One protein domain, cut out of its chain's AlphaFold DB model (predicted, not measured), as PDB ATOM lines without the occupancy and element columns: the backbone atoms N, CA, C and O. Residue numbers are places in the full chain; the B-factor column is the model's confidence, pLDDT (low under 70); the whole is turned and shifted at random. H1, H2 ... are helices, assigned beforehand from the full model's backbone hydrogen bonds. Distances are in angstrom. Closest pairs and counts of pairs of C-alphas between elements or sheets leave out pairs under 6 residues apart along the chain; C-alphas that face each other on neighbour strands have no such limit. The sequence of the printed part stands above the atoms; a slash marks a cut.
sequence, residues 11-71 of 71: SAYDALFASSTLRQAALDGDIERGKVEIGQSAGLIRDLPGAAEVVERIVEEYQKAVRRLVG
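Overview. This is residues 11 to 71 of the 71 residues of an uncharacterized protein of Paraburkholderia sp. PGU19 (UniProt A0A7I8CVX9). An open, strung-out chain has short H1 at one end and long, straight H4 at the other. Between them, the loop after H2 folds back past that helix, and little H3 follows. The printed part has 61 residues with four named helices, H1 to H4 in chain order, and no named strand: all helix. It is extended, with a radius of gyration of the C-alphas of 18.2 A and spans of 56 by 25 by 15 A.

Along the chain. H1, residues 11 to 18, begins at C-alpha 11 (-46.945, 38.883, -44.363) and is 10.4 A long. H2, residues 22 to 26, is 5.8 A; H3, residues 40 to 44, is 8.2 A. H4, residues 51 to 70, runs 29.0 A to C-alpha 70 (-4.041, 23.779, -16.300).

Arrangement. Each helix is apart from the other three. Residues 11 to 16, 38 to 48, 50 to 56 and 58 to 71 stand free. Every O i to N i+4 pair is within hydrogen-bond range in H1, H2 and H4; H3 has 0 of 1, but 2 of 2 O i to N i+3 pairs.

Size, cuts and confidence. The C-alphas of Ser 11 and Gly 71, the two farthest apart, are 56.6 A apart. The printed part has no cut. The link from H2 to H3 is long, 13 residues. Residue 71 is under pLDDT 70.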
ATOM      1  N   SER A  11     -47.269  38.635 -42.955       88.06
ATOM      2  CA  SER A  11     -46.945  38.883 -44.363       88.06
ATOM      3  C   SER A  11     -46.085  40.135 -44.598       88.06
ATOM      4  O   SER A  11     -45.255  40.166 -45.512       88.06
ATOM      5  N   ALA A  12     -46.242  41.171 -43.771       90.81
ATOM      6  CA  ALA A  12     -45.464  42.400 -43.857       90.81
ATOM      7  C   ALA A  12     -44.027  42.188 -43.365       90.81
ATOM      8  O   ALA A  12     -43.093  42.741 -43.954       90.81
ATOM      9  N   TYR A  13     -43.832  41.365 -42.330       89.38
ATOM     10  CA  TYR A  13     -42.498  40.961 -41.884       89.38
ATOM     11  C   TYR A  13     -41.790  40.103 -42.925       89.38
ATOM     12  O   TYR A  13     -40.620  40.353 -43.214       89.38
ATOM     13  N   ASP A  14     -42.502  39.161 -43.540       92.62
ATOM     14  CA  ASP A  14     -41.959  38.336 -44.618       92.62
ATOM     15  C   ASP A  14     -41.532  39.188 -45.816       92.62
ATOM     16  O   ASP A  14     -40.427  39.030 -46.341       92.62
ATOM     17  N   ALA A  15     -42.368  40.148 -46.220       94.12
ATOM     18  CA  ALA A  15     -42.047  41.073 -47.302       94.12
ATOM     19  C   ALA A  15     -40.834  41.956 -46.965       94.12
ATOM     20  O   ALA A  15     -39.949  42.140 -47.806       94.12
ATOM     21  N   LEU A  16     -40.753  42.471 -45.731       91.94
ATOM     22  CA  LEU A  16     -39.608  43.256 -45.270       91.94
ATOM     23  C   LEU A  16     -38.334  42.406 -45.244       91.94
ATOM     24  O   LEU A  16     -37.295  42.844 -45.740       91.94
ATOM     25  N   PHE A  17     -38.412  41.177 -44.736       91.94
ATOM     26  CA  PHE A  17     -37.289  40.252 -44.735       91.94
ATOM     27  C   PHE A  17     -36.851  39.910 -46.163       91.94
ATOM     28  O   PHE A  17     -35.654  39.848 -46.429       91.94
ATOM     29  N   ALA A  18     -37.776  39.728 -47.104       94.12
ATOM     30  CA  ALA A  18     -37.457  39.438 -48.500       94.12
ATOM     31  C   ALA A  18     -36.893  40.644 -49.277       94.12
ATOM     32  O   ALA A  18     -36.268  40.455 -50.320       94.12
ATOM     33  N   SER A  19     -37.090  41.873 -48.787       95.31
ATOM     34  CA  SER A  19     -36.699  43.102 -49.493       95.31
ATOM     35  C   SER A  19     -35.185  43.350 -49.577       95.31
ATOM     36  O   SER A  19     -34.747  44.175 -50.381       95.31
ATOM     37  N   SER A  20     -34.381  42.637 -48.783       96.56
ATOM     38  CA  SER A  20     -32.923  42.771 -48.756       96.56
ATOM     39  C   SER A  20     -32.194  41.423 -48.733       96.56
ATOM     40  O   SER A  20     -32.732  40.377 -48.359       96.56
ATOM     41  N   THR A  21     -30.933  41.437 -49.157       96.62
ATOM     42  CA  THR A  21     -30.095  40.248 -49.355       96.62
ATOM     43  C   THR A  21     -28.730  40.404 -48.699       96.62
ATOM     44  O   THR A  21     -28.258  41.513 -48.445       96.62
ATOM     45  N   LEU A  22     -28.058  39.272 -48.492       96.38
ATOM     46  CA  LEU A  22     -26.665  39.233 -48.039       96.38
ATOM     47  C   LEU A  22     -25.701  39.787 -49.071       96.38
ATOM     48  O   LEU A  22     -24.719  40.424 -48.717       96.38
ATOM     49  N   ARG A  23     -25.997  39.581 -50.357       96.56
ATOM     50  CA  ARG A  23     -25.159  40.071 -51.450       96.56
ATOM     51  C   ARG A  23     -25.027  41.596 -51.422       96.56
ATOM     52  O   ARG A  23     -23.916  42.087 -51.584       96.56
ATOM     53  N   GLN A  24     -26.120  42.313 -51.158       97.50
ATOM     54  CA  GLN A  24     -26.106  43.778 -51.060       97.50
ATOM     55  C   GLN A  24     -25.081  44.272 -50.033       97.50
ATOM     56  O   GLN A  24     -24.302  45.164 -50.340       97.50
ATOM     57  N   ALA A  25     -25.020  43.655 -48.851       97.19
ATOM     58  CA  ALA A  25     -24.039  44.032 -47.837       97.19
ATOM     59  C   ALA A  25     -22.639  43.461 -48.131       97.19
ATOM     60  O   ALA A  25     -21.663  44.201 -48.165       97.19
ATOM     61  N   ALA A  26     -22.532  42.146 -48.347       94.94
ATOM     62  CA  ALA A  26     -21.256  41.430 -48.380       94.94
ATOM     63  C   ALA A  26     -20.454  41.626 -49.676       94.94
ATOM     64  O   ALA A  26     -19.228  41.557 -49.644       94.94
ATOM     65  N   LEU A  27     -21.131  41.832 -50.810       96.38
ATOM     66  CA  LEU A  27     -20.487  42.042 -52.108       96.38
ATOM     67  C   LEU A  27     -20.581  43.498 -52.552       96.38
ATOM     68  O   LEU A  27     -19.579  44.071 -52.968       96.38
ATOM     69  N   ASP A  28     -21.781  44.079 -52.477       97.38
ATOM     70  CA  ASP A  28     -22.030  45.416 -53.021       97.38
ATOM     71  C   ASP A  28     -21.711  46.536 -51.999       97.38
ATOM     72  O   ASP A  28     -21.638  47.705 -52.375       97.38
ATOM     73  N   GLY A  29     -21.460  46.195 -50.726       96.38
ATOM     74  CA  GLY A  29     -21.030  47.131 -49.678       96.38
ATOM     75  C   GLY A  29     -22.140  48.000 -49.071       96.38
ATOM     76  O   GLY A  29     -21.843  48.955 -48.354       96.38
ATOM     77  N   ASP A  30     -23.410  47.693 -49.336       97.38
ATOM     78  CA  ASP A  30     -24.568  48.421 -48.808       97.38
ATOM     79  C   ASP A  30     -24.849  48.023 -47.350       97.38
ATOM     80  O   ASP A  30     -25.616  47.101 -47.063       97.38
ATOM     81  N   ILE A  31     -24.202  48.725 -46.419       95.00
ATOM     82  CA  ILE A  31     -24.376  48.526 -44.972       95.00
ATOM     83  C   ILE A  31     -25.640  49.191 -44.407       95.00
ATOM     84  O   ILE A  31     -26.001  48.920 -43.265       95.00
ATOM     85  N   GLU A  32     -26.296  50.073 -45.168       95.44
ATOM     86  CA  GLU A  32     -27.492  50.790 -44.712       95.44
ATOM     87  C   GLU A  32     -28.771  49.991 -44.978       95.44
ATOM     88  O   GLU A  32     -29.701  50.029 -44.171       95.44
ATOM     89  N   ARG A  33     -28.838  49.281 -46.113       93.81
ATOM     90  CA  ARG A  33     -30.042  48.558 -46.556       93.81
ATOM     91  C   ARG A  33     -29.818  47.070 -46.808       93.81
ATOM     92  O   ARG A  33     -30.795  46.322 -46.893       93.81
ATOM     93  N   GLY A  34     -28.571  46.625 -46.937       96.19
ATOM     94  CA  GLY A  34     -28.232  45.212 -47.076       96.19
ATOM     95  C   GLY A  34     -28.307  44.448 -45.752       96.19
ATOM     96  O   GLY A  34     -28.254  45.019 -44.662       96.19
ATOM     97  N   LYS A  35     -28.399  43.116 -45.835       96.00
ATOM     98  CA  LYS A  35     -28.343  42.253 -44.647       96.00
ATOM     99  C   LYS A  35     -26.894  42.039 -44.221       96.00
ATOM    100  O   LYS A  35     -26.171  41.269 -44.849       96.00
ATOM    101  N   VAL A  36     -26.481  42.699 -43.143       95.56
ATOM    102  CA  VAL A  36     -25.158  42.502 -42.536       95.56
ATOM    103  C   VAL A  36     -25.211  41.304 -41.583       95.56
ATOM    104  O   VAL A  36     -25.551  41.440 -40.409       95.56
ATOM    105  N   GLU A  37     -24.887  40.112 -42.085       93.12
ATOM    106  CA  GLU A  37     -24.778  38.908 -41.253       93.12
ATOM    107  C   GLU A  37     -23.409  38.829 -40.571       93.12
ATOM    108  O   GLU A  37     -22.428  38.353 -41.142       93.12
ATOM    109  N   ILE A  38     -23.356  39.284 -39.319       94.75
ATOM    110  CA  ILE A  38     -22.188  39.152 -38.445       94.75
ATOM    111  C   ILE A  38     -22.608  38.687 -37.049       94.75
ATOM    112  O   ILE A  38     -23.636  39.100 -36.513       94.75
ATOM    113  N   GLY A  39     -21.796  37.820 -36.444       95.00
ATOM    114  CA  GLY A  39     -21.960  37.418 -35.048       95.00
ATOM    115  C   GLY A  39     -21.395  38.457 -34.079       95.00
ATOM    116  O   GLY A  39     -20.618  39.332 -34.456       95.00
ATOM    117  N   GLN A  40     -21.715  38.318 -32.791       97.62
ATOM    118  CA  GLN A  40     -21.201  39.219 -31.748       97.62
ATOM    119  C   GLN A  40     -19.667  39.223 -31.642       97.62
ATOM    120  O   GLN A  40     -19.080  40.221 -31.225       97.62
ATOM    121  N   SER A  41     -19.004  38.140 -32.062       96.12
ATOM    122  CA  SER A  41     -17.540  38.049 -32.112       96.12
ATOM    123  C   SER A  41     -16.893  39.108 -33.006       96.12
ATOM    124  O   SER A  41     -15.722  39.415 -32.801       96.12
ATOM    125  N   ALA A  42     -17.635  39.718 -33.937       95.81
ATOM    126  CA  ALA A  42     -17.138  40.811 -34.768       95.81
ATOM    127  C   ALA A  42     -16.580  41.982 -33.936       95.81
ATOM    128  O   ALA A  42     -15.598  42.597 -34.338       95.81
ATOM    129  N   GLY A  43     -17.123  42.239 -32.737       97.00
ATOM    130  CA  GLY A  43     -16.611  43.279 -31.832       97.00
ATOM    131  C   GLY A  43     -15.224  42.995 -31.234       97.00
ATOM    132  O   GLY A  43     -14.629  43.880 -30.618       97.00
ATOM    133  N   LEU A  44     -14.700  41.775 -31.397       96.56
ATOM    134  CA  LEU A  44     -13.367  41.372 -30.937       96.56
ATOM    135  C   LEU A  44     -12.291  41.531 -32.024       96.56
ATOM    136  O   LEU A  44     -11.105  41.508 -31.703       96.56
ATOM    137  N   ILE A  45     -12.685  41.703 -33.289       96.50
ATOM    138  CA  ILE A  45     -11.764  41.779 -34.429       96.50
ATOM    139  C   ILE A  45     -11.168  43.189 -34.511       96.50
ATOM    140  O   ILE A  45     -11.897  44.181 -34.538       96.50
ATOM    141  N   ARG A  46      -9.831  43.290 -34.529       97.44
ATOM    142  CA  ARG A  46      -9.093  44.573 -34.519       97.44
ATOM    143  C   ARG A  46      -8.151  44.759 -35.706       97.44
ATOM    144  O   ARG A  46      -7.593  45.838 -35.875       97.44
ATOM    145  N   ASP A  47      -7.973  43.720 -36.505       97.88
ATOM    146  CA  ASP A  47      -7.123  43.683 -37.684       97.88
ATOM    147  C   ASP A  47      -7.710  42.730 -38.739       97.88
ATOM    148  O   ASP A  47      -8.727  42.073 -38.508       97.88
ATOM    149  N   LEU A  48      -7.098  42.701 -39.927       97.31
ATOM    150  CA  LEU A  48      -7.546  41.891 -41.064       97.31
ATOM    151  C   LEU A  48      -6.392  41.019 -41.598       97.31
ATOM    152  O   LEU A  48      -5.845  41.309 -42.665       97.31
ATOM    153  N   PRO A  49      -5.967  39.991 -40.843       97.62
ATOM    154  CA  PRO A  49      -4.905  39.084 -41.264       97.62
ATOM    155  C   PRO A  49      -5.352  38.159 -42.406       97.62
ATOM    156  O   PRO A  49      -6.541  37.989 -42.686       97.62
ATOM    157  N   GLY A  50      -4.380  37.514 -43.052       98.44
ATOM    158  CA  GLY A  50      -4.664  36.457 -44.023       98.44
ATOM    159  C   GLY A  50      -5.277  35.218 -43.357       98.44
ATOM    160  O   GLY A  50      -5.046  34.951 -42.181       98.44
ATOM    161  N   ALA A  51      -6.018  34.407 -44.117       98.25
ATOM    162  CA  ALA A  51      -6.721  33.242 -43.566       98.25
ATOM    163  C   ALA A  51      -5.794  32.235 -42.856       98.25
ATOM    164  O   ALA A  51      -6.157  31.695 -41.815       98.25
ATOM    165  N   ALA A  52      -4.589  32.002 -43.389       98.62
ATOM    166  CA  ALA A  52      -3.609  31.114 -42.758       98.62
ATOM    167  C   ALA A  52      -3.170  31.634 -41.378       98.62
ATOM    168  O   ALA A  52      -3.144  30.879 -40.410       98.62
ATOM    169  N   GLU A  53      -2.916  32.937 -41.285       98.62
ATOM    170  CA  GLU A  53      -2.514  33.603 -40.049       98.62
ATOM    171  C   GLU A  53      -3.648  33.609 -39.011       98.62
ATOM    172  O   GLU A  53      -3.390  33.400 -37.829       98.62
ATOM    173  N   VAL A  54      -4.914  33.769 -39.426       98.31
ATOM    174  CA  VAL A  54      -6.072  33.614 -38.519       98.31
ATOM    175  C   VAL A  54      -6.032  32.252 -37.828       98.31
ATOM    176  O   VAL A  54      -6.146  32.168 -36.607       98.31
ATOM    177  N   VAL A  55      -5.868  31.180 -38.607       98.62
ATOM    178  CA  VAL A  55      -5.869  29.809 -38.081       98.62
ATOM    179  C   VAL A  55      -4.667  29.572 -37.168       98.62
ATOM    180  O   VAL A  55      -4.829  29.010 -36.086       98.62
ATOM    181  N   GLU A  56      -3.483  30.033 -37.569       98.75
ATOM    182  CA  GLU A  56      -2.263  29.949 -36.763       98.75
ATOM    183  C   GLU A  56      -2.440  30.637 -35.402       98.75
ATOM    184  O   GLU A  56      -2.251  30.001 -34.360       98.75
ATOM    185  N   ARG A  57      -2.917  31.888 -35.397       98.44
ATOM    186  CA  ARG A  57      -3.181  32.655 -34.170       98.44
ATOM    187  C   ARG A  57      -4.177  31.941 -33.256       98.44
ATOM    188  O   ARG A  57      -3.903  31.802 -32.067       98.44
ATOM    189  N   ILE A  58      -5.285  31.424 -33.799       98.19
ATOM    190  CA  ILE A  58      -6.290  30.680 -33.018       98.19
ATOM    191  C   ILE A  58      -5.658  29.469 -32.317       98.19
ATOM    192  O   ILE A  58      -5.896  29.249 -31.127       98.19
ATOM    193  N   VAL A  59      -4.845  28.680 -33.029       98.62
ATOM    194  CA  VAL A  59      -4.192  27.489 -32.463       98.62
ATOM    195  C   VAL A  59      -3.196  27.877 -31.370       98.62
ATOM    196  O   VAL A  59      -3.196  27.277 -30.290       98.62
ATOM    197  N   GLU A  60      -2.362  28.887 -31.610       98.69
ATOM    198  CA  GLU A  60      -1.398  29.360 -30.619       98.69
ATOM    199  C   GLU A  60      -2.069  29.911 -29.357       98.69
ATOM    200  O   GLU A  60      -1.650  29.602 -28.236       98.69
ATOM    201  N   GLU A  61      -3.099  30.740 -29.522       97.81
ATOM    202  CA  GLU A  61      -3.856  31.345 -28.426       97.81
ATOM    203  C   GLU A  61      -4.583  30.289 -27.602       97.81
ATOM    204  O   GLU A  61      -4.522  30.326 -26.371       97.81
ATOM    205  N   TYR A  62      -5.181  29.293 -28.261       98.31
ATOM    206  CA  TYR A  62      -5.761  28.133 -27.592       98.31
ATOM    207  C   TYR A  62      -4.729  27.430 -26.700       98.31
ATOM    208  O   TYR A  62      -4.967  27.231 -25.507       98.31
ATOM    209  N   GLN A  63      -3.547  27.109 -27.232       98.38
ATOM    210  CA  GLN A  63      -2.500  26.441 -26.455       98.38
ATOM    211  C   GLN A  63      -2.010  27.300 -25.279       98.38
ATOM    212  O   GLN A  63      -1.758  26.775 -24.190       98.38
ATOM    213  N   LYS A  64      -1.875  28.621 -25.472       98.44
ATOM    214  CA  LYS A  64      -1.536  29.573 -24.400       98.44
ATOM    215  C   LYS A  64      -2.618  29.573 -23.314       98.44
ATOM    216  O   LYS A  64      -2.282  29.526 -22.131       98.44
ATOM    217  N   ALA A  65      -3.895  29.565 -23.695       98.25
ATOM    218  CA  ALA A  65      -5.017  29.524 -22.765       98.25
ATOM    219  C   ALA A  65      -5.054  28.216 -21.960       98.25
ATOM    220  O   ALA A  65      -5.198  28.273 -20.741       98.25
ATOM    221  N   VAL A  66      -4.854  27.062 -22.605       98.31
ATOM    222  CA  VAL A  66      -4.784  25.758 -21.923       98.31
ATOM    223  C   VAL A  66      -3.649  25.735 -20.903       98.31
ATOM    224  O   VAL A  66      -3.884  25.399 -19.745       98.31
ATOM    225  N   ARG A  67      -2.437  26.159 -21.292       98.12
ATOM    226  CA  ARG A  67      -1.289  26.232 -20.371       98.12
ATOM    227  C   ARG A  67      -1.568  27.123 -19.161       98.12
ATOM    228  O   ARG A  67      -1.177  26.766 -18.063       98.12
ATOM    229  N   ARG A  68      -2.262  28.250 -19.352       98.06
ATOM    230  CA  ARG A  68      -2.629  29.179 -18.267       98.06
ATOM    231  C   ARG A  68      -3.660  28.603 -17.291       98.06
ATOM    232  O   ARG A  68      -3.690  29.027 -16.144       98.06
ATOM    233  N   LEU A  69      -4.561  27.742 -17.763       97.50
ATOM    234  CA  LEU A  69      -5.668  27.215 -16.956       97.50
ATOM    235  C   LEU A  69      -5.324  25.903 -16.243       97.50
ATOM    236  O   LEU A  69      -5.963  25.585 -15.244       97.50
ATOM    237  N   VAL A  70      -4.379  25.129 -16.785       94.25
ATOM    238  CA  VAL A  70      -4.041  23.779 -16.300       94.25
ATOM    239  C   VAL A  70      -2.640  23.703 -15.676       94.25
ATOM    240  O   VAL A  70      -2.374  22.762 -14.931       94.25
ATOM    241  N   GLY A  71      -1.749  24.654 -15.979       67.25
ATOM    242  CA  GLY A  71      -0.440  24.794 -15.328       67.25
ATOM    243  C   GLY A  71      -0.525  25.622 -14.057       67.25
ATOM    244  O   GLY A  71       0.202  25.270 -13.105       67.25
TER     245      GLY A  71